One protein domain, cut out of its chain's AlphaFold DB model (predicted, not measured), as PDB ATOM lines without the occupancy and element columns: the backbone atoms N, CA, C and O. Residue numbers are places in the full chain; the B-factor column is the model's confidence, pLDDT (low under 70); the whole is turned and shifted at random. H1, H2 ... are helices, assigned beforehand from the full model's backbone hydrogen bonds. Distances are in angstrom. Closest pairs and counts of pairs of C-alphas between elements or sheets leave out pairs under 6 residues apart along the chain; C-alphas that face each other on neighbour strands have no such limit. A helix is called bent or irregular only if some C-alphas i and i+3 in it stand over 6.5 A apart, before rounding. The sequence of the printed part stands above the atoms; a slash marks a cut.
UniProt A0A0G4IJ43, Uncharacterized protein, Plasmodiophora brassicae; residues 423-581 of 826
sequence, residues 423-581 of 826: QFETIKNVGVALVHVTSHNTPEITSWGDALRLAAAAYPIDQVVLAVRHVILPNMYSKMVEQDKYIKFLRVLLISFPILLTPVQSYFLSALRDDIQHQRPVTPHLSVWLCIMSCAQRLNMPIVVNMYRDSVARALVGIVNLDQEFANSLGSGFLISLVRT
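What this domain is: This is residues 423 to 581 of the 826 residues of an uncharacterized protein of Plasmodiophora brassicae (UniProt A0A0G4IJ43). The chain winds back and forth in stacked turns, so that its helices make two rows side by side: H1, H3, H5, H7 and H9 in one, H2, H4, H6 and H8 in the other. H3 to H7 form an up-and-down bundle of five helices, each running against the one before; H1 and H2 cross one end of it, the short H8 and H9 cover the other, and residues 439 to 444 stick out. The printed part has 159 residues with nine named helices, H1 to H9 in chain order, and no named strand: all helix. It is compact, with a radius of gyration of the C-alphas of 16.2 A and spans of 49 by 34 by 31 A.

Where its parts are: H5, residues 498 to 517, is 29.4 A long, with a kink of 26 degrees near residue 505; it is only just irregular, C-alphas 499 and 502 being 6.9 A apart, and its line is a rough one. H3, residues 461 to 480, is 24.9 A long, with a kink of 38 degrees near residue 474. H6 is residues 523 to 538, 23.5 A, H7 542 to 556, 21.5 A, and H4 484 to 496, 18.5 A. H1, residues 423 to 436, is 20.4 A long and begins at C-alpha 423 (-48.089, 15.517, -13.468). H2 is residues 445 to 456, H8 564 to 569, and H9 573 to 579, ending at C-alpha 579 (-32.529, 39.895, -41.709).

How they stand to each other: H5 and H6 form a hairpin and touch at Leu 501 and Ile 532, their closest C-alphas, 6.4 A apart, at a shallow tilt of 23 degrees, opposite ways. H5 touches H7 with residues 505 to 513 alone, closest C-alphas Arg 513 and Ala 555, 6.3 A. H3 touches H5 with residues 465 to 473 alone, closest C-alphas Arg 469 and Pro 503, 6.3 A, at 37 degrees, only just steep. H4 touches H6, closest C-alphas Arg 491 and Cys 531, 6.0 A. H1 touches H3 at a steep tilt of 63 degrees, closest C-alphas Gly 431 and Ala 467, 4.8 A; H2 touches H4 at 62 degrees, also steep. H7 touches H9 with residues 553 to 556 alone; H6 and H8 only just touch, with 3 pairs of C-alphas within 8 A. H1 and H9 are apart. Every O i to N i+4 pair is within hydrogen-bond range in H1, H4, H7, H8 and H9; the others have 6 of 8 in H2, 12 of 16 in H3, 14 of 16 in H5 and 11 of 12 in H6.

The domain as a whole: The two C-alphas farthest apart, those of Ala 458 and Thr 581, are 48.8 A apart. The printed part has no cut and no long link. Mean pLDDT of the printed part is 71.6, with 59 residues under 70, among them 437 to 447 and 552 to 581.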
ATOM      1  N   GLN A 423     -49.282  15.613 -12.627       75.31
ATOM      2  CA  GLN A 423     -48.089  15.517 -13.468       75.31
ATOM      3  C   GLN A 423     -47.237  16.791 -13.399       75.31
ATOM      4  O   GLN A 423     -46.007  16.707 -13.381       75.31
ATOM      5  N   PHE A 424     -47.861  17.970 -13.300       81.44
ATOM      6  CA  PHE A 424     -47.135  19.237 -13.215       81.44
ATOM      7  C   PHE A 424     -46.384  19.393 -11.892       81.44
ATOM      8  O   PHE A 424     -45.239  19.841 -11.890       81.44
ATOM      9  N   GLU A 425     -46.982  18.978 -10.772       81.62
ATOM     10  CA  GLU A 425     -46.314  19.018  -9.462       81.62
ATOM     11  C   GLU A 425     -45.091  18.089  -9.423       81.62
ATOM     12  O   GLU A 425     -44.037  18.464  -8.908       81.62
ATOM     13  N   THR A 426     -45.171  16.921 -10.066       82.12
ATOM     14  CA  THR A 426     -44.016  16.020 -10.219       82.12
ATOM     15  C   THR A 426     -42.889  16.691 -11.014       82.12
ATOM     16  O   THR A 426     -41.745  16.734 -10.566       82.12
ATOM     17  N   ILE A 427     -43.214  17.302 -12.156       84.69
ATOM     18  CA  ILE A 427     -42.251  18.007 -13.021       84.69
ATOM     19  C   ILE A 427     -41.626  19.218 -12.314       84.69
ATOM     20  O   ILE A 427     -40.434  19.499 -12.459       84.69
ATOM     21  N   LYS A 428     -42.411  19.926 -11.503       85.88
ATOM     22  CA  LYS A 428     -41.945  21.038 -10.675       85.88
ATOM     23  C   LYS A 428     -40.937  20.580  -9.626       85.88
ATOM     24  O   LYS A 428     -39.899  21.225  -9.484       85.88
ATOM     25  N   ASN A 429     -41.185  19.453  -8.960       84.38
ATOM     26  CA  ASN A 429     -40.249  18.874  -7.992       84.38
ATOM     27  C   ASN A 429     -38.919  18.470  -8.646       84.38
ATOM     28  O   ASN A 429     -37.858  18.767  -8.094       84.38
ATOM     29  N   VAL A 430     -38.961  17.895  -9.853       84.69
ATOM     30  CA  VAL A 430     -37.756  17.610 -10.656       84.69
ATOM     31  C   VAL A 430     -36.987  18.901 -10.959       84.69
ATOM     32  O   VAL A 430     -35.778  18.976 -10.743       84.69
ATOM     33  N   GLY A 431     -37.683  19.955 -11.401       83.94
ATOM     34  CA  GLY A 431     -37.066  21.253 -11.691       83.94
ATOM     35  C   GLY A 431     -36.393  21.890 -10.471       83.94
ATOM     36  O   GLY A 431     -35.272  22.387 -10.573       83.94
ATOM     37  N   VAL A 432     -37.042  21.832  -9.304       83.62
ATOM     38  CA  VAL A 432     -36.484  22.314  -8.031       83.62
ATOM     39  C   VAL A 432     -35.233  21.517  -7.653       83.62
ATOM     40  O   VAL A 432     -34.204  22.119  -7.342       83.62
ATOM     41  N   ALA A 433     -35.281  20.186  -7.747       79.50
ATOM     42  CA  ALA A 433     -34.145  19.321  -7.432       79.50
ATOM     43  C   ALA A 433     -32.908  19.645  -8.289       79.50
ATOM     44  O   ALA A 433     -31.811  19.782  -7.749       79.50
ATOM     45  N   LEU A 434     -33.080  19.849  -9.601       78.94
ATOM     46  CA  LEU A 434     -31.980  20.182 -10.516       78.94
ATOM     47  C   LEU A 434     -31.357  21.558 -10.223       78.94
ATOM     48  O   LEU A 434     -30.142  21.720 -10.315       78.94
ATOM     49  N   VAL A 435     -32.163  22.554  -9.842       76.56
ATOM     50  CA  VAL A 435     -31.663  23.906  -9.523       76.56
ATOM     51  C   VAL A 435     -30.917  23.932  -8.181       76.56
ATOM     52  O   VAL A 435     -29.881  24.593  -8.079       76.56
ATOM     53  N   HIS A 436     -31.369  23.176  -7.175       73.25
ATOM     54  CA  HIS A 436     -30.739  23.113  -5.844       73.25
ATOM     55  C   HIS A 436     -29.295  22.582  -5.851       73.25
ATOM     56  O   HIS A 436     -28.500  22.947  -4.984       73.25
ATOM     57  N   VAL A 437     -28.910  21.789  -6.857       66.44
ATOM     58  CA  VAL A 437     -27.522  21.319  -7.038       66.44
ATOM     59  C   VAL A 437     -26.541  22.491  -7.191       66.44
ATOM     60  O   VAL A 437     -25.377  22.397  -6.807       66.44
ATOM     61  N   THR A 438     -27.017  23.628  -7.704       61.12
ATOM     62  CA  THR A 438     -26.183  24.801  -8.009       61.12
ATOM     63  C   THR A 438     -26.121  25.846  -6.897       61.12
ATOM     64  O   THR A 438     -25.325  26.778  -6.989       61.12
ATOM     65  N   SER A 439     -26.918  25.705  -5.829       58.31
ATOM     66  CA  SER A 439     -26.969  26.679  -4.728       58.31
ATOM     67  C   SER A 439     -26.011  26.382  -3.571       58.31
ATOM     68  O   SER A 439     -25.816  27.257  -2.730       58.31
ATOM     69  N   HIS A 440     -25.423  25.179  -3.499       50.09
ATOM     70  CA  HIS A 440     -24.708  24.713  -2.301       50.09
ATOM     71  C   HIS A 440     -23.176  24.621  -2.393       50.09
ATOM     72  O   HIS A 440     -22.554  24.453  -1.352       50.09
ATOM     73  N   ASN A 441     -22.541  24.799  -3.558       42.91
ATOM     74  CA  ASN A 441     -21.079  24.698  -3.683       42.91
ATOM     75  C   ASN A 441     -20.492  25.816  -4.562       42.91
ATOM     76  O   ASN A 441     -20.948  26.033  -5.684       42.91
ATOM     77  N   THR A 442     -19.414  26.461  -4.111       53.25
ATOM     78  CA  THR A 442     -18.450  27.131  -5.005       53.25
ATOM     79  C   THR A 442     -17.492  26.082  -5.571       53.25
ATOM     80  O   THR A 442     -16.648  25.618  -4.803       53.25
ATOM     81  N   PRO A 443     -17.627  25.627  -6.836       50.69
ATOM     82  CA  PRO A 443     -16.424  25.303  -7.621       50.69
ATOM     83  C   PRO A 443     -16.610  25.349  -9.161       50.69
ATOM     84  O   PRO A 443     -17.659  25.684  -9.704       50.69
ATOM     85  N   GLU A 444     -15.521  25.022  -9.851       48.22
ATOM     86  CA  GLU A 444     -15.278  24.951 -11.294       48.22
ATOM     87  C   GLU A 444     -16.363  24.206 -12.109       48.22
ATOM     88  O   GLU A 444     -16.958  23.229 -11.651       48.22
ATOM     89  N   ILE A 445     -16.584  24.655 -13.357       53.50
ATOM     90  CA  ILE A 445     -17.660  24.258 -14.301       53.50
ATOM     91  C   ILE A 445     -17.852  22.732 -14.446       53.50
ATOM     92  O   ILE A 445     -18.963  22.274 -14.715       53.50
ATOM     93  N   THR A 446     -16.792  21.942 -14.271       53.16
ATOM     94  CA  THR A 446     -16.803  20.474 -14.375       53.16
ATOM     95  C   THR A 446     -17.570  19.801 -13.234       53.16
ATOM     96  O   THR A 446     -18.329  18.870 -13.482       53.16
ATOM     97  N   SER A 447     -17.475  20.325 -12.009       65.69
ATOM     98  CA  SER A 447     -18.141  19.760 -10.824       65.69
ATOM     99  C   SER A 447     -19.671  19.893 -10.855       65.69
ATOM    100  O   SER A 447     -20.387  19.039 -10.333       65.69
ATOM    101  N   TRP A 448     -20.194  20.943 -11.500       70.81
ATOM    102  CA  TRP A 448     -21.637  21.174 -11.615       70.81
ATOM    103  C   TRP A 448     -22.303  20.248 -12.628       70.81
ATOM    104  O   TRP A 448     -23.440  19.835 -12.413       70.81
ATOM    105  N   GLY A 449     -21.611  19.914 -13.722       74.06
ATOM    106  CA  GLY A 449     -22.156  19.030 -14.751       74.06
ATOM    107  C   GLY A 449     -22.385  17.615 -14.228       74.06
ATOM    108  O   GLY A 449     -23.464  17.053 -14.407       74.06
ATOM    109  N   ASP A 450     -21.411  17.071 -13.502       75.00
ATOM    110  CA  ASP A 450     -21.521  15.727 -12.932       75.00
ATOM    111  C   ASP A 450     -22.553  15.675 -11.803       75.00
ATOM    112  O   ASP A 450     -23.360  14.750 -11.754       75.00
ATOM    113  N   ALA A 451     -22.619  16.707 -10.958       74.12
ATOM    114  CA  ALA A 451     -23.641  16.800  -9.919       74.12
ATOM    115  C   ALA A 451     -25.066  16.907 -10.502       74.12
ATOM    116  O   ALA A 451     -25.991  16.281  -9.988       74.12
ATOM    117  N   LEU A 452     -25.247  17.647 -11.604       78.69
ATOM    118  CA  LEU A 452     -26.525  17.725 -12.322       78.69
ATOM    119  C   LEU A 452     -26.916  16.382 -12.943       78.69
ATOM    120  O   LEU A 452     -28.073  15.982 -12.842       78.69
ATOM    121  N   ARG A 453     -25.966  15.672 -13.563       78.69
ATOM    122  CA  ARG A 453     -26.204  14.333 -14.124       78.69
ATOM    123  C   ARG A 453     -26.544  13.309 -13.046       78.69
ATOM    124  O   ARG A 453     -27.466  12.528 -13.245       78.69
ATOM    125  N   LEU A 454     -25.866  13.348 -11.900       75.31
ATOM    126  CA  LEU A 454     -26.166  12.489 -10.751       75.31
ATOM    127  C   LEU A 454     -27.558  12.772 -10.172       75.31
ATOM    128  O   LEU A 454     -28.297  11.836  -9.883       75.31
ATOM    129  N   ALA A 455     -27.944  14.044 -10.046       77.06
ATOM    130  CA  ALA A 455     -29.282  14.412  -9.589       77.06
ATOM    131  C   ALA A 455     -30.372  14.010 -10.597       77.06
ATOM    132  O   ALA A 455     -31.447  13.570 -10.197       77.06
ATOM    133  N   ALA A 456     -30.099  14.136 -11.897       79.81
ATOM    134  CA  ALA A 456     -31.027  13.751 -12.956       79.81
ATOM    135  C   ALA A 456     -31.163  12.235 -13.131       79.81
ATOM    136  O   ALA A 456     -32.225  11.786 -13.543       79.81
ATOM    137  N   ALA A 457     -30.139  11.443 -12.792       78.69
ATOM    138  CA  ALA A 457     -30.171   9.981 -12.912       78.69
ATOM    139  C   ALA A 457     -31.269   9.315 -12.057       78.69
ATOM    140  O   ALA A 457     -31.653   8.179 -12.329       78.69
ATOM    141  N   ALA A 458     -31.803  10.026 -11.056       79.38
ATOM    142  CA  ALA A 458     -32.948   9.596 -10.256       79.38
ATOM    143  C   ALA A 458     -34.305   9.756 -10.970       79.38
ATOM    144  O   ALA A 458     -35.323   9.296 -10.453       79.38
ATOM    145  N   TYR A 459     -34.333  10.407 -12.137       80.00
ATOM    146  CA  TYR A 459     -35.551  10.743 -12.862       80.00
ATOM    147  C   TYR A 459     -35.486  10.271 -14.325       80.00
ATOM    148  O   TYR A 459     -34.422  10.308 -14.949       80.00
ATOM    149  N   PRO A 460     -36.630   9.879 -14.911       79.12
ATOM    150  CA  PRO A 460     -36.749   9.671 -16.350       79.12
ATOM    151  C   PRO A 460     -36.332  10.914 -17.161       79.12
ATOM    152  O   PRO A 460     -36.626  12.053 -16.777       79.12
ATOM    153  N   ILE A 461     -35.659  10.717 -18.303       79.62
ATOM    154  CA  ILE A 461     -35.113  11.827 -19.110       79.62
ATOM    155  C   ILE A 461     -36.234  12.728 -19.661       79.62
ATOM    156  O   ILE A 461     -36.058  13.942 -19.759       79.62
ATOM    157  N   ASP A 462     -37.410  12.181 -19.974       78.19
ATOM    158  CA  ASP A 462     -38.579  12.959 -20.411       78.19
ATOM    159  C   ASP A 462     -39.055  13.961 -19.348       78.19
ATOM    160  O   ASP A 462     -39.334  15.117 -19.674       78.19
ATOM    161  N   GLN A 463     -39.065  13.573 -18.072       82.44
ATOM    162  CA  GLN A 463     -39.404  14.469 -16.966       82.44
ATOM    163  C   GLN A 463     -38.365  15.579 -16.797       82.44
ATOM    164  O   GLN A 463     -38.734  16.725 -16.542       82.44
ATOM    165  N   VAL A 464     -37.079  15.273 -17.002       83.69
ATOM    166  CA  VAL A 464     -36.002  16.276 -17.015       83.69
ATOM    167  C   VAL A 464     -36.213  17.278 -18.153       83.69
ATOM    168  O   VAL A 464     -36.145  18.486 -17.925       83.69
ATOM    169  N   VAL A 465     -36.541  16.810 -19.364       83.69
ATOM    170  CA  VAL A 465     -36.845  17.682 -20.513       83.69
ATOM    171  C   VAL A 465     -38.030  18.607 -20.216       83.69
ATOM    172  O   VAL A 465     -37.940  19.818 -20.444       83.69
ATOM    173  N   LEU A 466     -39.125  18.067 -19.673       83.88
ATOM    174  CA  LEU A 466     -40.321  18.843 -19.331       83.88
ATOM    175  C   LEU A 466     -40.059  19.845 -18.198       83.88
ATOM    176  O   LEU A 466     -40.502  20.994 -18.283       83.88
ATOM    177  N   ALA A 467     -39.299  19.452 -17.174       86.62
ATOM    178  CA  ALA A 467     -38.917  20.324 -16.065       86.62
ATOM    179  C   ALA A 467     -38.060  21.494 -16.550       86.62
ATOM    180  O   ALA A 467     -38.299  22.648 -16.186       86.62
ATOM    181  N   VAL A 468     -37.101  21.223 -17.440       87.50
ATOM    182  CA  VAL A 468     -36.283  22.277 -18.039       87.50
ATOM    183  C   VAL A 468     -37.160  23.250 -18.820       87.50
ATOM    184  O   VAL A 468     -37.082  24.459 -18.602       87.50
ATOM    185  N   ARG A 469     -38.031  22.733 -19.690       85.12
ATOM    186  CA  ARG A 469     -38.856  23.546 -20.586       85.12
ATOM    187  C   ARG A 469     -39.880  24.416 -19.855       85.12
ATOM    188  O   ARG A 469     -40.023  25.584 -20.200       85.12
ATOM    189  N   HIS A 470     -40.588  23.862 -18.873       85.81
ATOM    190  CA  HIS A 470     -41.752  24.522 -18.268       85.81
ATOM    191  C   HIS A 470     -41.483  25.145 -16.895       85.81
ATOM    192  O   HIS A 470     -42.281  25.963 -16.443       85.81
ATOM    193  N   VAL A 471     -40.376  24.796 -16.232       85.50
ATOM    194  CA  VAL A 471     -40.063  25.285 -14.877       85.50
ATOM    195  C   VAL A 471     -38.770  26.090 -14.877       85.50
ATOM    196  O   VAL A 471     -38.742  27.215 -14.381       85.50
ATOM    197  N   ILE A 472     -37.696  25.544 -15.448       86.31
ATOM    198  CA  ILE A 472     -36.370  26.168 -15.385       86.31
ATOM    199  C   ILE A 472     -36.260  27.334 -16.378       86.31
ATOM    200  O   ILE A 472     -35.956  28.449 -15.958       86.31
ATOM    201  N   LEU A 473     -36.543  27.118 -17.668       86.44
ATOM    202  CA  LEU A 473     -36.382  28.141 -18.710       86.44
ATOM    203  C   LEU A 473     -37.223  29.408 -18.482       86.44
ATOM    204  O   LEU A 473     -36.642  30.491 -18.586       86.44
ATOM    205  N   PRO A 474     -38.519  29.338 -18.104       86.44
ATOM    206  CA  PRO A 474     -39.307  30.541 -17.834       86.44
ATOM    207  C   PRO A 474     -38.746  31.367 -16.672       86.44
ATOM    208  O   PRO A 474     -38.584  32.584 -16.781       86.44
ATOM    209  N   ASN A 475     -38.364  30.693 -15.583       82.31
ATOM    210  CA  ASN A 475     -37.766  31.342 -14.419       82.31
ATOM    211  C   ASN A 475     -36.395  31.945 -14.737       82.31
ATOM    212  O   ASN A 475     -36.107  33.064 -14.313       82.31
ATOM    213  N   MET A 476     -35.553  31.230 -15.485       82.38
ATOM    214  CA  MET A 476     -34.246  31.729 -15.905       82.38
ATOM    215  C   MET A 476     -34.389  32.946 -16.804       82.38
ATOM    216  O   MET A 476     -33.794  33.976 -16.511       82.38
ATOM    217  N   TYR A 477     -35.191  32.847 -17.863       82.88
ATOM    218  CA  TYR A 477     -35.339  33.903 -18.858       82.88
ATOM    219  C   TYR A 477     -35.818  35.221 -18.238       82.88
ATOM    220  O   TYR A 477     -35.242  36.267 -18.529       82.88
ATOM    221  N   SER A 478     -36.749  35.164 -17.277       79.69
ATOM    222  CA  SER A 478     -37.190  36.350 -16.521       79.69
ATOM    223  C   SER A 478     -36.066  37.067 -15.752       79.69
ATOM    224  O   SER A 478     -36.190  38.249 -15.458       79.69
ATOM    225  N   LYS A 479     -34.959  36.372 -15.448       77.06
ATOM    226  CA  LYS A 479     -33.816  36.875 -14.664       77.06
ATOM    227  C   LYS A 479     -32.510  36.950 -15.465       77.06
ATOM    228  O   LYS A 479     -31.488  37.392 -14.939       77.06
ATOM    229  N   MET A 480     -32.512  36.507 -16.725       71.44
ATOM    230  CA  MET A 480     -31.319  36.438 -17.579       71.44
ATOM    231  C   MET A 480     -30.804  37.813 -17.996       71.44
ATOM    232  O   MET A 480     -29.615  37.947 -18.259       71.44
ATOM    233  N   VAL A 481     -31.675  38.822 -18.003       63.00
ATOM    234  CA  VAL A 481     -31.310  40.221 -18.274       63.00
ATOM    235  C   VAL A 481     -30.419  40.795 -17.162       63.00
ATOM    236  O   VAL A 481     -29.650  41.718 -17.400       63.00
ATOM    237  N   GLU A 482     -30.489  40.234 -15.953       58.78
ATOM    238  CA  GLU A 482     -29.906  40.840 -14.752       58.78
ATOM    239  C   GLU A 482     -28.653  40.114 -14.236       58.78
ATOM    240  O   GLU A 482     -27.894  40.694 -13.458       58.78
ATOM    241  N   GLN A 483     -28.437  38.834 -14.581       63.47
ATOM    242  CA  GLN A 483     -27.389  38.016 -13.948       63.47
ATOM    243  C   GLN A 483     -26.754  36.975 -14.894       63.47
ATOM    244  O   GLN A 483     -27.351  35.935 -15.187       63.47
ATOM    245  N   ASP A 484     -25.469  37.160 -15.226       67.88
ATOM    246  CA  ASP A 484     -24.631  36.232 -16.022       67.88
ATOM    247  C   ASP A 484     -24.625  34.780 -15.517       67.88
ATOM    248  O   ASP A 484     -24.363  33.832 -16.267       67.88
ATOM    249  N   LYS A 485     -24.916  34.572 -14.229       73.69
ATOM    250  CA  LYS A 485     -24.962  33.242 -13.615       73.69
ATOM    251  C   LYS A 485     -25.993  32.318 -14.279       73.69
ATOM    252  O   LYS A 485     -25.753  31.117 -14.347       73.69
ATOM    253  N   TYR A 486     -27.092  32.858 -14.818       76.94
ATOM    254  CA  TYR A 486     -28.105  32.057 -15.512       76.94
ATOM    255  C   TYR A 486     -27.625  31.596 -16.891       76.94
ATOM    256  O   TYR A 486     -27.891  30.463 -17.276       76.94
ATOM    257  N   ILE A 487     -26.834  32.407 -17.598       74.06
ATOM    258  CA  ILE A 487     -26.193  31.991 -18.857       74.06
ATOM    259  C   ILE A 487     -25.172  30.880 -18.582       74.06
ATOM    260  O   ILE A 487     -25.131  29.876 -19.295       74.06
ATOM    261  N   LYS A 488     -24.376  31.013 -17.510       76.50
ATOM    262  CA  LYS A 488     -23.441  29.960 -17.079       76.50
ATOM    263  C   LYS A 488     -24.178  28.664 -16.743       76.50
ATOM    264  O   LYS A 488     -23.769  27.609 -17.216       76.50
ATOM    265  N   PHE A 489     -25.277  28.745 -15.997       79.88
ATOM    266  CA  PHE A 489     -26.104  27.583 -15.680       79.88
ATOM    267  C   PHE A 489     -26.702  26.934 -16.934       79.88
ATOM    268  O   PHE A 489     -26.594  25.721 -17.086       79.88
ATOM    269  N   LEU A 490     -27.229  27.723 -17.880       82.25
ATOM    270  CA  LEU A 490     -27.737  27.216 -19.161       82.25
ATOM    271  C   LEU A 490     -26.656  26.454 -19.936       82.25
ATOM    272  O   LEU A 490     -26.922  25.399 -20.504       82.25
ATOM    273  N   ARG A 491     -25.422  26.966 -19.922       80.19
ATOM    274  CA  ARG A 491     -24.277  26.313 -20.559       80.19
ATOM    275  C   ARG A 491     -23.936  24.984 -19.907       80.19
ATOM    276  O   ARG A 491     -23.744  24.007 -20.623       80.19
ATOM    277  N   VAL A 492     -23.877  24.927 -18.576       80.75
ATOM    278  CA  VAL A 492     -23.648  23.659 -17.866       80.75
ATOM    279  C   VAL A 492     -24.777  22.675 -18.160       80.75
ATOM    280  O   VAL A 492     -24.503  21.513 -18.451       80.75
ATOM    281  N   LEU A 493     -26.026  23.138 -18.167       84.81
ATOM    282  CA  LEU A 493     -27.204  22.325 -18.445       84.81
ATOM    283  C   LEU A 493     -27.173  21.726 -19.863       84.81
ATOM    284  O   LEU A 493     -27.311  20.517 -20.006       84.81
ATOM    285  N   LEU A 494     -26.916  22.538 -20.896       82.38
ATOM    286  CA  LEU A 494     -26.839  22.086 -22.294       82.38
ATOM    287  C   LEU A 494     -25.630  21.182 -22.571       82.38
ATOM    288  O   LEU A 494     -25.726  20.257 -23.373       82.38
ATOM    289  N   ILE A 495     -24.497  21.417 -21.904       80.38
ATOM    290  CA  ILE A 495     -23.327  20.528 -21.976       80.38
ATOM    291  C   ILE A 495     -23.615  19.182 -21.299       80.38
ATOM    292  O   ILE A 495     -23.115  18.144 -21.734       80.38
ATOM    293  N   SER A 496     -24.379  19.205 -20.209       80.19
ATOM    294  CA  SER A 496     -24.677  18.011 -19.420       80.19
ATOM    295  C   SER A 496     -25.780  17.167 -20.049       80.19
ATOM    296  O   SER A 496     -25.695  15.944 -19.977       80.19
ATOM    297  N   PHE A 497     -26.748  17.816 -20.707       82.62
ATOM    298  CA  PHE A 497     -27.890  17.202 -21.384       82.62
ATOM    299  C   PHE A 497     -28.086  17.820 -22.775       82.62
ATOM    300  O   PHE A 497     -28.949  18.684 -22.963       82.62
ATOM    301  N   PRO A 498     -27.325  17.376 -23.785       81.75
ATOM    302  CA  PRO A 498     -27.438  17.921 -25.133       81.75
ATOM    303  C   PRO A 498     -28.814  17.681 -25.782       81.75
ATOM    304  O   PRO A 498     -29.223  18.438 -26.658       81.75
ATOM    305  N   ILE A 499     -29.590  16.709 -25.289       81.31
ATOM    306  CA  ILE A 499     -30.992  16.468 -25.670       81.31
ATOM    307  C   ILE A 499     -31.893  17.688 -25.398       81.31
ATOM    308  O   ILE A 499     -32.949  17.851 -26.005       81.31
ATOM    309  N   LEU A 500     -31.462  18.598 -24.519       84.31
ATOM    310  CA  LEU A 500     -32.162  19.847 -24.234       84.31
ATOM    311  C   LEU A 500     -31.951  20.924 -25.306       84.31
ATOM    312  O   LEU A 500     -32.642  21.941 -25.265       84.31
ATOM    313  N   LEU A 501     -31.049  20.733 -26.277       81.44
ATOM    314  CA  LEU A 501     -30.773  21.734 -27.315       81.44
ATOM    315  C   LEU A 501     -32.043  22.159 -28.057       81.44
ATOM    316  O   LEU A 501     -32.318  23.352 -28.165       81.44
ATOM    317  N   THR A 502     -32.862  21.199 -28.486       77.75
ATOM    318  CA  THR A 502     -34.118  21.468 -29.197       77.75
ATOM    319  C   THR A 502     -35.164  22.186 -28.335       77.75
ATOM    320  O   THR A 502     -35.653  23.231 -28.770       77.75
ATOM    321  N   PRO A 503     -35.551  21.696 -27.138       79.75
ATOM    322  CA  PRO A 503     -36.556  22.377 -26.322       79.75
ATOM    323  C   PRO A 503     -36.098  23.772 -25.875       79.75
ATOM    324  O   PRO A 503     -36.909  24.699 -25.887       79.75
ATOM    325  N   VAL A 504     -34.807  23.953 -25.565       85.25
ATOM    326  CA  VAL A 504     -34.225  25.263 -25.235       85.25
ATOM    327  C   VAL A 504     -34.299  26.198 -26.440       85.25
ATOM    328  O   VAL A 504     -34.843  27.295 -26.334       85.25
ATOM    329  N   GLN A 505     -33.824  25.761 -27.607       83.94
ATOM    330  CA  GLN A 505     -33.873  26.563 -28.826       83.94
ATOM    331  C   GLN A 505     -35.312  26.955 -29.197       83.94
ATOM    332  O   GLN A 505     -35.570  28.115 -29.504       83.94
ATOM    333  N   SER A 506     -36.256  26.015 -29.134       81.56
ATOM    334  CA  SER A 506     -37.683  26.254 -29.383       81.56
ATOM    335  C   SER A 506     -38.256  27.337 -28.466       81.56
ATOM    336  O   SER A 506     -38.938  28.242 -28.950       81.56
ATOM    337  N   TYR A 507     -37.971  27.258 -27.164       86.75
ATOM    338  CA  TYR A 507     -38.429  28.243 -26.187       86.75
ATOM    339  C   TYR A 507     -37.871  29.637 -26.504       86.75
ATOM    340  O   TYR A 507     -38.631  30.596 -26.634       86.75
ATOM    341  N   PHE A 508     -36.555  29.743 -26.706       85.38
ATOM    342  CA  PHE A 508     -35.907  31.027 -26.975       85.38
ATOM    343  C   PHE A 508     -36.252  31.607 -28.347       85.38
ATOM    344  O   PHE A 508     -36.323  32.819 -28.473       85.38
ATOM    345  N   LEU A 509     -36.544  30.786 -29.359       79.94
ATOM    346  CA  LEU A 509     -37.073  31.277 -30.635       79.94
ATOM    347  C   LEU A 509     -38.467  31.895 -30.485       79.94
ATOM    348  O   LEU A 509     -38.747  32.902 -31.131       79.94
ATOM    349  N   SER A 510     -39.333  31.307 -29.652       83.56
ATOM    350  CA  SER A 510     -40.638  31.898 -29.332       83.56
ATOM    351  C   SER A 510     -40.457  33.219 -28.590       83.56
ATOM    352  O   SER A 510     -40.981  34.239 -29.018       83.56
ATOM    353  N   ALA A 511     -39.636  33.210 -27.540       84.44
ATOM    354  CA  ALA A 511     -39.364  34.387 -26.725       84.44
ATOM    355  C   ALA A 511     -38.694  35.519 -27.526       84.44
ATOM    356  O   ALA A 511     -39.018  36.684 -27.339       84.44
ATOM    357  N   LEU A 512     -37.804  35.184 -28.466       81.50
ATOM    358  CA  LEU A 512     -37.182  36.137 -29.384       81.50
ATOM    359  C   LEU A 512     -38.237  36.818 -30.259       81.50
ATOM    360  O   LEU A 512     -38.240  38.041 -30.354       81.50
ATOM    361  N   ARG A 513     -39.153  36.050 -30.867       79.75
ATOM    362  CA  ARG A 513     -40.254  36.608 -31.673       79.75
ATOM    363  C   ARG A 513     -41.147  37.529 -30.846       79.75
ATOM    364  O   ARG A 513     -41.478  38.614 -31.319       79.75
ATOM    365  N   ASP A 514     -41.480  37.120 -29.625       83.75
ATOM    366  CA  ASP A 514     -42.275  37.931 -28.706       83.75
ATOM    367  C   ASP A 514     -41.531  39.224 -28.338       83.75
ATOM    368  O   ASP A 514     -42.101  40.309 -28.434       83.75
ATOM    369  N   ASP A 515     -40.248  39.155 -27.986       81.94
ATOM    370  CA  ASP A 515     -39.439  40.336 -27.667       81.94
ATOM    371  C   ASP A 515     -39.322  41.298 -28.851       81.94
ATOM    372  O   ASP A 515     -39.464  42.505 -28.669       81.94
ATOM    373  N   ILE A 516     -39.131  40.781 -30.067       73.31
ATOM    374  CA  ILE A 516     -39.102  41.580 -31.298       73.31
ATOM    375  C   ILE A 516     -40.444  42.277 -31.513       73.31
ATOM    376  O   ILE A 516     -40.479  43.482 -31.769       73.31
ATOM    377  N   GLN A 517     -41.553  41.543 -31.376       79.62
ATOM    378  CA  GLN A 517     -42.900  42.094 -31.512       79.62
ATOM    379  C   GLN A 517     -43.167  43.210 -30.490       79.62
ATOM    380  O   GLN A 517     -43.851  44.183 -30.805       79.62
ATOM    381  N   HIS A 518     -42.597  43.097 -29.289       82.81
ATOM    382  CA  HIS A 518     -42.744  44.068 -28.202       82.81
ATOM    383  C   HIS A 518     -41.576  45.068 -28.094       82.81
ATOM    384  O   HIS A 518     -41.503  45.795 -27.104       82.81
ATOM    385  N   GLN A 519     -40.675  45.122 -29.085       76.12
ATOM    386  CA  GLN A 519     -39.514  46.028 -29.136       76.12
ATOM    387  C   GLN A 519     -38.598  45.963 -27.896       76.12
ATOM    388  O   GLN A 519     -38.047  46.971 -27.450       76.12
ATOM    389  N   ARG A 520     -38.435  44.773 -27.319       78.62
ATOM    390  CA  ARG A 520     -37.547  44.509 -26.179       78.62
ATOM    391  C   ARG A 520     -36.110  44.226 -26.644       78.62
ATOM    392  O   ARG A 520     -35.908  43.815 -27.788       78.62
ATOM    393  N   PRO A 521     -35.095  44.436 -25.781       71.81
ATOM    394  CA  PRO A 521     -33.700  44.183 -26.134       71.81
ATOM    395  C   PRO A 521     -33.458  42.704 -26.465       71.81
ATOM    396  O   PRO A 521     -33.787  41.819 -25.679       71.81
ATOM    397  N   VAL A 522     -32.823  42.444 -27.613       74.19
ATOM    398  CA  VAL A 522     -32.542  41.080 -28.103       74.19
ATOM    399  C   VAL A 522     -31.173  40.537 -27.671       74.19
ATOM    400  O   VAL A 522     -30.869  39.365 -27.888       74.19
ATOM    401  N   THR A 523     -30.347  41.359 -27.021       69.00
ATOM    402  CA  THR A 523     -28.984  41.029 -26.568       69.00
ATOM    403  C   THR A 523     -28.895  39.737 -25.734       69.00
ATOM    404  O   THR A 523     -27.996  38.938 -25.998       69.00
ATOM    405  N   PRO A 524     -29.817  39.421 -24.797       74.19
ATOM    406  CA  PRO A 524     -29.759  38.168 -24.030       74.19
ATOM    407  C   PRO A 524     -29.870  36.906 -24.899       74.19
ATOM    408  O   PRO A 524     -29.302  35.861 -24.567       74.19
ATOM    409  N   HIS A 525     -30.558  36.997 -26.044       78.00
ATOM    410  CA  HIS A 525     -30.693  35.887 -26.991       78.00
ATOM    411  C   HIS A 525     -29.369  35.578 -27.699       78.00
ATOM    412  O   HIS A 525     -29.180  34.449 -28.146       78.00
ATOM    413  N   LEU A 526     -28.428  36.530 -27.757       71.25
ATOM    414  CA  LEU A 526     -27.103  36.323 -28.346       71.25
ATOM    415  C   LEU A 526     -26.294  35.315 -27.532       71.25
ATOM    416  O   LEU A 526     -25.737  34.356 -28.065       71.25
ATOM    417  N   SER A 527     -26.237  35.514 -26.220       74.19
ATOM    418  CA  SER A 527     -25.485  34.633 -25.327       74.19
ATOM    419  C   SER A 527     -26.068  33.221 -25.316       74.19
ATOM    420  O   SER A 527     -25.324  32.240 -25.284       74.19
ATOM    421  N   VAL A 528     -27.396  33.109 -25.408       77.94
ATOM    422  CA  VAL A 528     -28.103  31.830 -25.556       77.94
ATOM    423  C   VAL A 528     -27.775  31.173 -26.892       77.94
ATOM    424  O   VAL A 528     -27.445  29.990 -26.929       77.94
ATOM    425  N   TRP A 529     -27.819  31.940 -27.979       75.19
ATOM    426  CA  TRP A 529     -27.472  31.482 -29.316       75.19
ATOM    427  C   TRP A 529     -26.051  30.913 -29.374       75.19
ATOM    428  O   TRP A 529     -25.854  29.766 -29.774       75.19
ATOM    429  N   LEU A 530     -25.063  31.669 -28.891       71.88
ATOM    430  CA  LEU A 530     -23.669  31.226 -28.827       71.88
ATOM    431  C   LEU A 530     -23.511  29.974 -27.955       71.88
ATOM    432  O   LEU A 530     -22.722  29.086 -28.281       71.88
ATOM    433  N   CYS A 531     -24.291  29.870 -26.878       76.62
ATOM    434  CA  CYS A 531     -24.311  28.695 -26.020       76.62
ATOM    435  C   CYS A 531     -24.844  27.450 -26.750       76.62
ATOM    436  O   CYS A 531     -24.187  26.409 -26.724       76.62
ATOM    437  N   ILE A 532     -25.987  27.556 -27.434       76.81
ATOM    438  CA  ILE A 532     -26.583  26.471 -28.234       76.81
ATOM    439  C   ILE A 532     -25.610  26.033 -29.332       76.81
ATOM    440  O   ILE A 532     -25.352  24.841 -29.492       76.81
ATOM    441  N   MET A 533     -25.012  26.990 -30.043       72.12
ATOM    442  CA  MET A 533     -24.077  26.719 -31.136       72.12
ATOM    443  C   MET A 533     -22.792  26.049 -30.658       72.12
ATOM    444  O   MET A 533     -22.349  25.076 -31.266       72.12
ATOM    445  N   SER A 534     -22.222  26.510 -29.543       73.56
ATOM    446  CA  SER A 534     -21.044  25.887 -28.933       73.56
ATOM    447  C   SER A 534     -21.332  24.450 -28.476       73.56
ATOM    448  O   SER A 534     -20.500  23.562 -28.660       73.56
ATOM    449  N   CYS A 535     -22.524  24.192 -27.932       72.31
ATOM    450  CA  CYS A 535     -22.934  22.851 -27.517       72.31
ATOM    451  C   CYS A 535     -23.196  21.925 -28.719       72.31
ATOM    452  O   CYS A 535     -22.754  20.778 -28.709       72.31
ATOM    453  N   ALA A 536     -23.833  22.424 -29.783       69.50
ATOM    454  CA  ALA A 536     -24.046  21.668 -31.020       69.50
ATOM    455  C   ALA A 536     -22.721  21.320 -31.729       69.50
ATOM    456  O   ALA A 536     -22.551  20.203 -32.215       69.50
ATOM    457  N   GLN A 537     -21.745  22.236 -31.722       69.50
ATOM    458  CA  GLN A 537     -20.391  21.975 -32.227       69.50
ATOM    459  C   GLN A 537     -19.671  20.889 -31.421       69.50
ATOM    460  O   GLN A 537     -19.026  20.024 -32.008       69.50
ATOM    461  N   ARG A 538     -19.820  20.878 -30.088       70.25
ATOM    462  CA  ARG A 538     -19.248  19.830 -29.225       70.25
ATOM    463  C   ARG A 538     -19.794  18.437 -29.553       70.25
ATOM    464  O   ARG A 538     -19.060  17.461 -29.437       70.25
ATOM    465  N   LEU A 539     -21.055  18.336 -29.973       65.81
ATOM    466  CA  LEU A 539     -21.632  17.068 -30.420       65.81
ATOM    467  C   LEU A 539     -21.094  16.601 -31.781       65.81
ATOM    468  O   LEU A 539     -21.352  15.461 -32.155       65.81
ATOM    469  N   ASN A 540     -20.344  17.425 -32.516       69.31
ATOM    470  CA  ASN A 540     -19.901  17.129 -33.878       69.31
ATOM    471  C   ASN A 540     -21.077  16.801 -34.825       69.31
ATOM    472  O   ASN A 540     -21.006  15.864 -35.613       69.31
ATOM    473  N   MET A 541     -22.185  17.545 -34.704       67.38
ATOM    474  CA  MET A 541     -23.378  17.399 -35.549       67.38
ATOM    475  C   MET A 541     -23.578  18.648 -36.427       67.38
ATOM    476  O   MET A 541     -24.333  19.551 -36.050       67.38
ATOM    477  N   PRO A 542     -22.901  18.745 -37.587       65.31
ATOM    478  CA  PRO A 542     -22.893  19.955 -38.417       65.31
ATOM    479  C   PRO A 542     -24.285  20.340 -38.936       65.31
ATOM    480  O   PRO A 542     -24.611  21.521 -39.040       65.31
ATOM    481  N   ILE A 543     -25.144  19.356 -39.174       65.31
ATOM    482  CA  ILE A 543     -26.510  19.563 -39.658       65.31
ATOM    483  C   ILE A 543     -27.389  20.337 -38.668       65.31
ATOM    484  O   ILE A 543     -28.184  21.192 -39.045       65.31
ATOM    485  N   VAL A 544     -27.170  20.123 -37.370       63.94
ATOM    486  CA  VAL A 544     -27.911  20.775 -36.282       63.94
ATOM    487  C   VAL A 544     -27.503  22.242 -36.158       63.94
ATOM    488  O   VAL A 544     -28.342  23.121 -35.964       63.94
ATOM    489  N   VAL A 545     -26.211  22.518 -36.342       66.94
ATOM    490  CA  VAL A 545     -25.645  23.872 -36.392       66.94
ATOM    491  C   VAL A 545     -26.296  24.673 -37.529       66.94
ATOM    492  O   VAL A 545     -26.702  25.818 -37.314       66.94
ATOM    493  N   ASN A 546     -26.460  24.069 -38.710       66.50
ATOM    494  CA  ASN A 546     -27.148  24.688 -39.849       66.50
ATOM    495  C   ASN A 546     -28.647  24.879 -39.579       66.50
ATOM    496  O   ASN A 546     -29.165  25.987 -39.722       66.50
ATOM    497  N   MET A 547     -29.334  23.848 -39.077       68.00
ATOM    498  CA  MET A 547     -30.756  23.941 -38.743       68.00
ATOM    499  C   MET A 547     -31.056  25.095 -37.793       68.00
ATOM    500  O   MET A 547     -32.038  25.821 -37.981       68.00
ATOM    501  N   TYR A 548     -30.241  25.233 -36.750       70.38
ATOM    502  CA  TYR A 548     -30.424  26.253 -35.736       70.38
ATOM    503  C   TYR A 548     -30.135  27.646 -36.283       70.38
ATOM    504  O   TYR A 548     -30.893  28.571 -35.974       70.38
ATOM    505  N   ARG A 549     -29.131  27.774 -37.163       68.69
ATOM    506  CA  ARG A 549     -28.827  29.023 -37.880       68.69
ATOM    507  C   ARG A 549     -30.028  29.471 -38.690       68.69
ATOM    508  O   ARG A 549     -30.473  30.601 -38.521       68.69
ATOM    509  N   ASP A 550     -30.618  28.571 -39.467       68.12
ATOM    510  CA  ASP A 550     -31.776  28.884 -40.306       68.12
ATOM    511  C   ASP A 550     -33.036  29.220 -39.510       68.12
ATOM    512  O   ASP A 550     -33.858  30.030 -39.937       68.12
ATOM    513  N   SER A 551     -33.263  28.561 -38.374       71.00
ATOM    514  CA  SER A 551     -34.449  28.826 -37.553       71.00
ATOM    515  C   SER A 551     -34.379  30.201 -36.891       71.00
ATOM    516  O   SER A 551     -35.390  30.903 -36.856       71.00
ATOM    517  N   VAL A 552     -33.189  30.613 -36.436       68.75
ATOM    518  CA  VAL A 552     -32.949  31.983 -35.960       68.75
ATOM    519  C   VAL A 552     -33.038  32.966 -37.122       68.75
ATOM    520  O   VAL A 552     -33.753  33.953 -37.004       68.75
ATOM    521  N   ALA A 553     -32.437  32.658 -38.275       64.00
ATOM    522  CA  ALA A 553     -32.560  33.464 -39.492       64.00
ATOM    523  C   ALA A 553     -34.012  33.811 -39.800       64.00
ATOM    524  O   ALA A 553     -34.360  34.978 -39.923       64.00
ATOM    525  N   ARG A 554     -34.863  32.779 -39.873       65.19
ATOM    526  CA  ARG A 554     -36.287  32.889 -40.198       65.19
ATOM    527  C   ARG A 554     -37.064  33.689 -39.163       65.19
ATOM    528  O   ARG A 554     -37.979  34.406 -39.540       65.19
ATOM    529  N   ALA A 555     -36.714  33.581 -37.881       66.44
ATOM    530  CA  ALA A 555     -37.317  34.402 -36.832       66.44
ATOM    531  C   ALA A 555     -36.923  35.885 -36.938       66.44
ATOM    532  O   ALA A 555     -37.643  36.732 -36.422       66.44
ATOM    533  N   LEU A 556     -35.806  36.181 -37.605       61.53
ATOM    534  CA  LEU A 556     -35.252  37.524 -37.734       61.53
ATOM    535  C   LEU A 556     -35.530  38.198 -39.091       61.53
ATOM    536  O   LEU A 556     -35.172  39.359 -39.280       61.53
ATOM    537  N   VAL A 557     -36.156  37.495 -40.040       58.94
ATOM    538  CA  VAL A 557     -36.538  38.056 -41.348       58.94
ATOM    539  C   VAL A 557     -37.517  39.216 -41.154       58.94
ATOM    540  O   VAL A 557     -38.532  39.056 -40.480       58.94
ATOM    541  N   GLY A 558     -37.250  40.365 -41.785       49.59
ATOM    542  CA  GLY A 558     -38.146  41.530 -41.747       49.59
ATOM    543  C   GLY A 558     -37.822  42.569 -40.670       49.59
ATOM    544  O   GLY A 558     -38.542  43.559 -40.548       49.59
ATOM    545  N   ILE A 559     -36.763  42.370 -39.877       59.19
ATOM    546  CA  ILE A 559     -36.420  43.248 -38.751       59.19
ATOM    547  C   ILE A 559     -35.418  44.310 -39.193       59.19
ATOM    548  O   ILE A 559     -34.251  44.030 -39.462       59.19
ATOM    549  N   VAL A 560     -35.874  45.559 -39.209       52.75
ATOM    550  CA  VAL A 560     -35.093  46.705 -39.702       52.75
ATOM    551  C   VAL A 560     -33.996  47.132 -38.713       52.75
ATOM    552  O   VAL A 560     -32.917  47.540 -39.136       52.75
ATOM    553  N   ASN A 561     -34.236  46.978 -37.405       57.84
ATOM    554  CA  ASN A 561     -33.334  47.408 -36.333       57.84
ATOM    555  C   ASN A 561     -32.880  46.210 -35.491       57.84
ATOM    556  O   ASN A 561     -33.414  45.960 -34.412       57.84
ATOM    557  N   LEU A 562     -31.912  45.448 -36.003       59.72
ATOM    558  CA  LEU A 562     -31.249  44.399 -35.233       59.72
ATOM    559  C   LEU A 562     -29.983  44.952 -34.569       59.72
ATOM    560  O   LEU A 562     -29.203  45.653 -35.216       59.72
ATOM    561  N   ASP A 563     -29.763  44.588 -33.306       62.25
ATOM    562  CA  ASP A 563     -28.557  44.939 -32.557       62.25
ATOM    563  C   ASP A 563     -27.295  44.507 -33.329       62.25
ATOM    564  O   ASP A 563     -27.200  43.371 -33.811       62.25
ATOM    565  N   GLN A 564     -26.326  45.411 -33.498       57.94
ATOM    566  CA  GLN A 564     -25.218  45.208 -34.443       57.94
ATOM    567  C   GLN A 564     -24.287  44.058 -34.024       57.94
ATOM    568  O   GLN A 564     -23.802  43.312 -34.877       57.94
ATOM    569  N   GLU A 565     -24.083  43.864 -32.721       55.56
ATOM    570  CA  GLU A 565     -23.329  42.728 -32.175       55.56
ATOM    571  C   GLU A 565     -24.038  41.393 -32.436       55.56
ATOM    572  O   GLU A 565     -23.402  40.422 -32.856       55.56
ATOM    573  N   PHE A 566     -25.367  41.364 -32.287       57.75
ATOM    574  CA  PHE A 566     -26.179  40.194 -32.609       57.75
ATOM    575  C   PHE A 566     -26.076  39.870 -34.106       57.75
ATOM    576  O   PHE A 566     -25.796  38.728 -34.469       57.75
ATOM    577  N   ALA A 567     -26.200  40.873 -34.982       60.09
ATOM    578  CA  ALA A 567     -26.078  40.698 -36.430       60.09
ATOM    579  C   ALA A 567     -24.701  40.141 -36.835       60.09
ATOM    580  O   ALA A 567     -24.621  39.193 -37.616       60.09
ATOM    581  N   ASN A 568     -23.618  40.683 -36.271       57.22
ATOM    582  CA  ASN A 568     -22.249  40.258 -36.577       57.22
ATOM    583  C   ASN A 568     -21.953  38.821 -36.107       57.22
ATOM    584  O   ASN A 568     -21.233  38.082 -36.778       57.22
ATOM    585  N   SER A 569     -22.530  38.401 -34.980       54.12
ATOM    586  CA  SER A 569     -22.315  37.071 -34.389       54.12
ATOM    587  C   SER A 569     -22.972  35.905 -35.141       54.12
ATOM    588  O   SER A 569     -22.561  34.753 -34.982       54.12
ATOM    589  N   LEU A 570     -23.985  36.182 -35.974       55.12
ATOM    590  CA  LEU A 570     -24.649  35.170 -36.802       55.12
ATOM    591  C   LEU A 570     -23.702  34.608 -37.877       55.12
ATOM    592  O   LEU A 570     -23.968  33.546 -38.434       55.12
ATOM    593  N   GLY A 571     -22.553  35.253 -38.109       45.28
ATOM    594  CA  GLY A 571     -21.380  34.620 -38.717       45.28
ATOM    595  C   GLY A 571     -21.489  34.304 -40.208       45.28
ATOM    596  O   GLY A 571     -20.593  33.666 -40.752       45.28
ATOM    597  N   SER A 572     -22.537  34.751 -40.899       47.25
ATOM    598  CA  SER A 572     -22.605  34.662 -42.354       47.25
ATOM    599  C   SER A 572     -23.195  35.941 -42.942       47.25
ATOM    600  O   SER A 572     -24.224  36.446 -42.488       47.25
ATOM    601  N   GLY A 573     -22.553  36.469 -43.990       46.47
ATOM    602  CA  GLY A 573     -23.116  37.568 -44.784       46.47
ATOM    603  C   GLY A 573     -24.522  37.240 -45.313       46.47
ATOM    604  O   GLY A 573     -25.344  38.137 -45.461       46.47
ATOM    605  N   PHE A 574     -24.815  35.945 -45.477       41.25
ATOM    606  CA  PHE A 574     -26.117  35.368 -45.807       41.25
ATOM    607  C   PHE A 574     -27.207  35.641 -44.747       41.25
ATOM    608  O   PHE A 574     -28.292  36.110 -45.086       41.25
ATOM    609  N   LEU A 575     -26.929  35.444 -43.454       43.34
ATOM    610  CA  LEU A 575     -27.901  35.667 -42.372       43.34
ATOM    611  C   LEU A 575     -28.185  37.156 -42.153       43.34
ATOM    612  O   LEU A 575     -29.341  37.552 -42.045       43.34
ATOM    613  N   ILE A 576     -27.150  37.999 -42.192       47.97
ATOM    614  CA  ILE A 576     -27.305  39.461 -42.132       47.97
ATOM    615  C   ILE A 576     -28.138  39.970 -43.327       47.97
ATOM    616  O   ILE A 576     -28.929  40.899 -43.171       47.97
ATOM    617  N   SER A 577     -28.010  39.341 -44.503       45.41
ATOM    618  CA  SER A 577     -28.790  39.689 -45.701       45.41
ATOM    619  C   SER A 577     -30.252  39.222 -45.667       45.41
ATOM    620  O   SER A 577     -31.116  39.928 -46.181       45.41
ATOM    621  N   LEU A 578     -30.550  38.095 -45.009       44.56
ATOM    622  CA  LEU A 578     -31.918  37.606 -44.766       44.56
ATOM    623  C   LEU A 578     -32.675  38.481 -43.753       44.56
ATOM    624  O   LEU A 578     -33.877  38.693 -43.900       44.56
ATOM    625  N   VAL A 579     -31.969  39.013 -42.750       45.72
ATOM    626  CA  VAL A 579     -32.529  39.895 -41.709       45.72
ATOM    627  C   VAL A 579     -32.839  41.297 -42.242       45.72
ATOM    628  O   VAL A 579     -33.861  41.873 -41.889       45.72
ATOM    629  N   ARG A 580     -32.004  41.838 -43.141       48.84
ATOM    630  CA  ARG A 580     -32.089  43.231 -43.630       48.84
ATOM    631  C   ARG A 580     -33.032  43.470 -44.815       48.84
ATOM    632  O   ARG A 580     -32.894  44.503 -45.462       48.84
ATOM    633  N   THR A 581     -33.940  42.536 -45.119       44.16
ATOM    634  CA  THR A 581     -35.008  42.624 -46.144       44.16
ATOM    635  C   THR A 581     -35.202  44.021 -46.757       44.16
ATOM    636  O   THR A 581     -35.912  44.845 -46.185       44.16
TER     637      THR A 581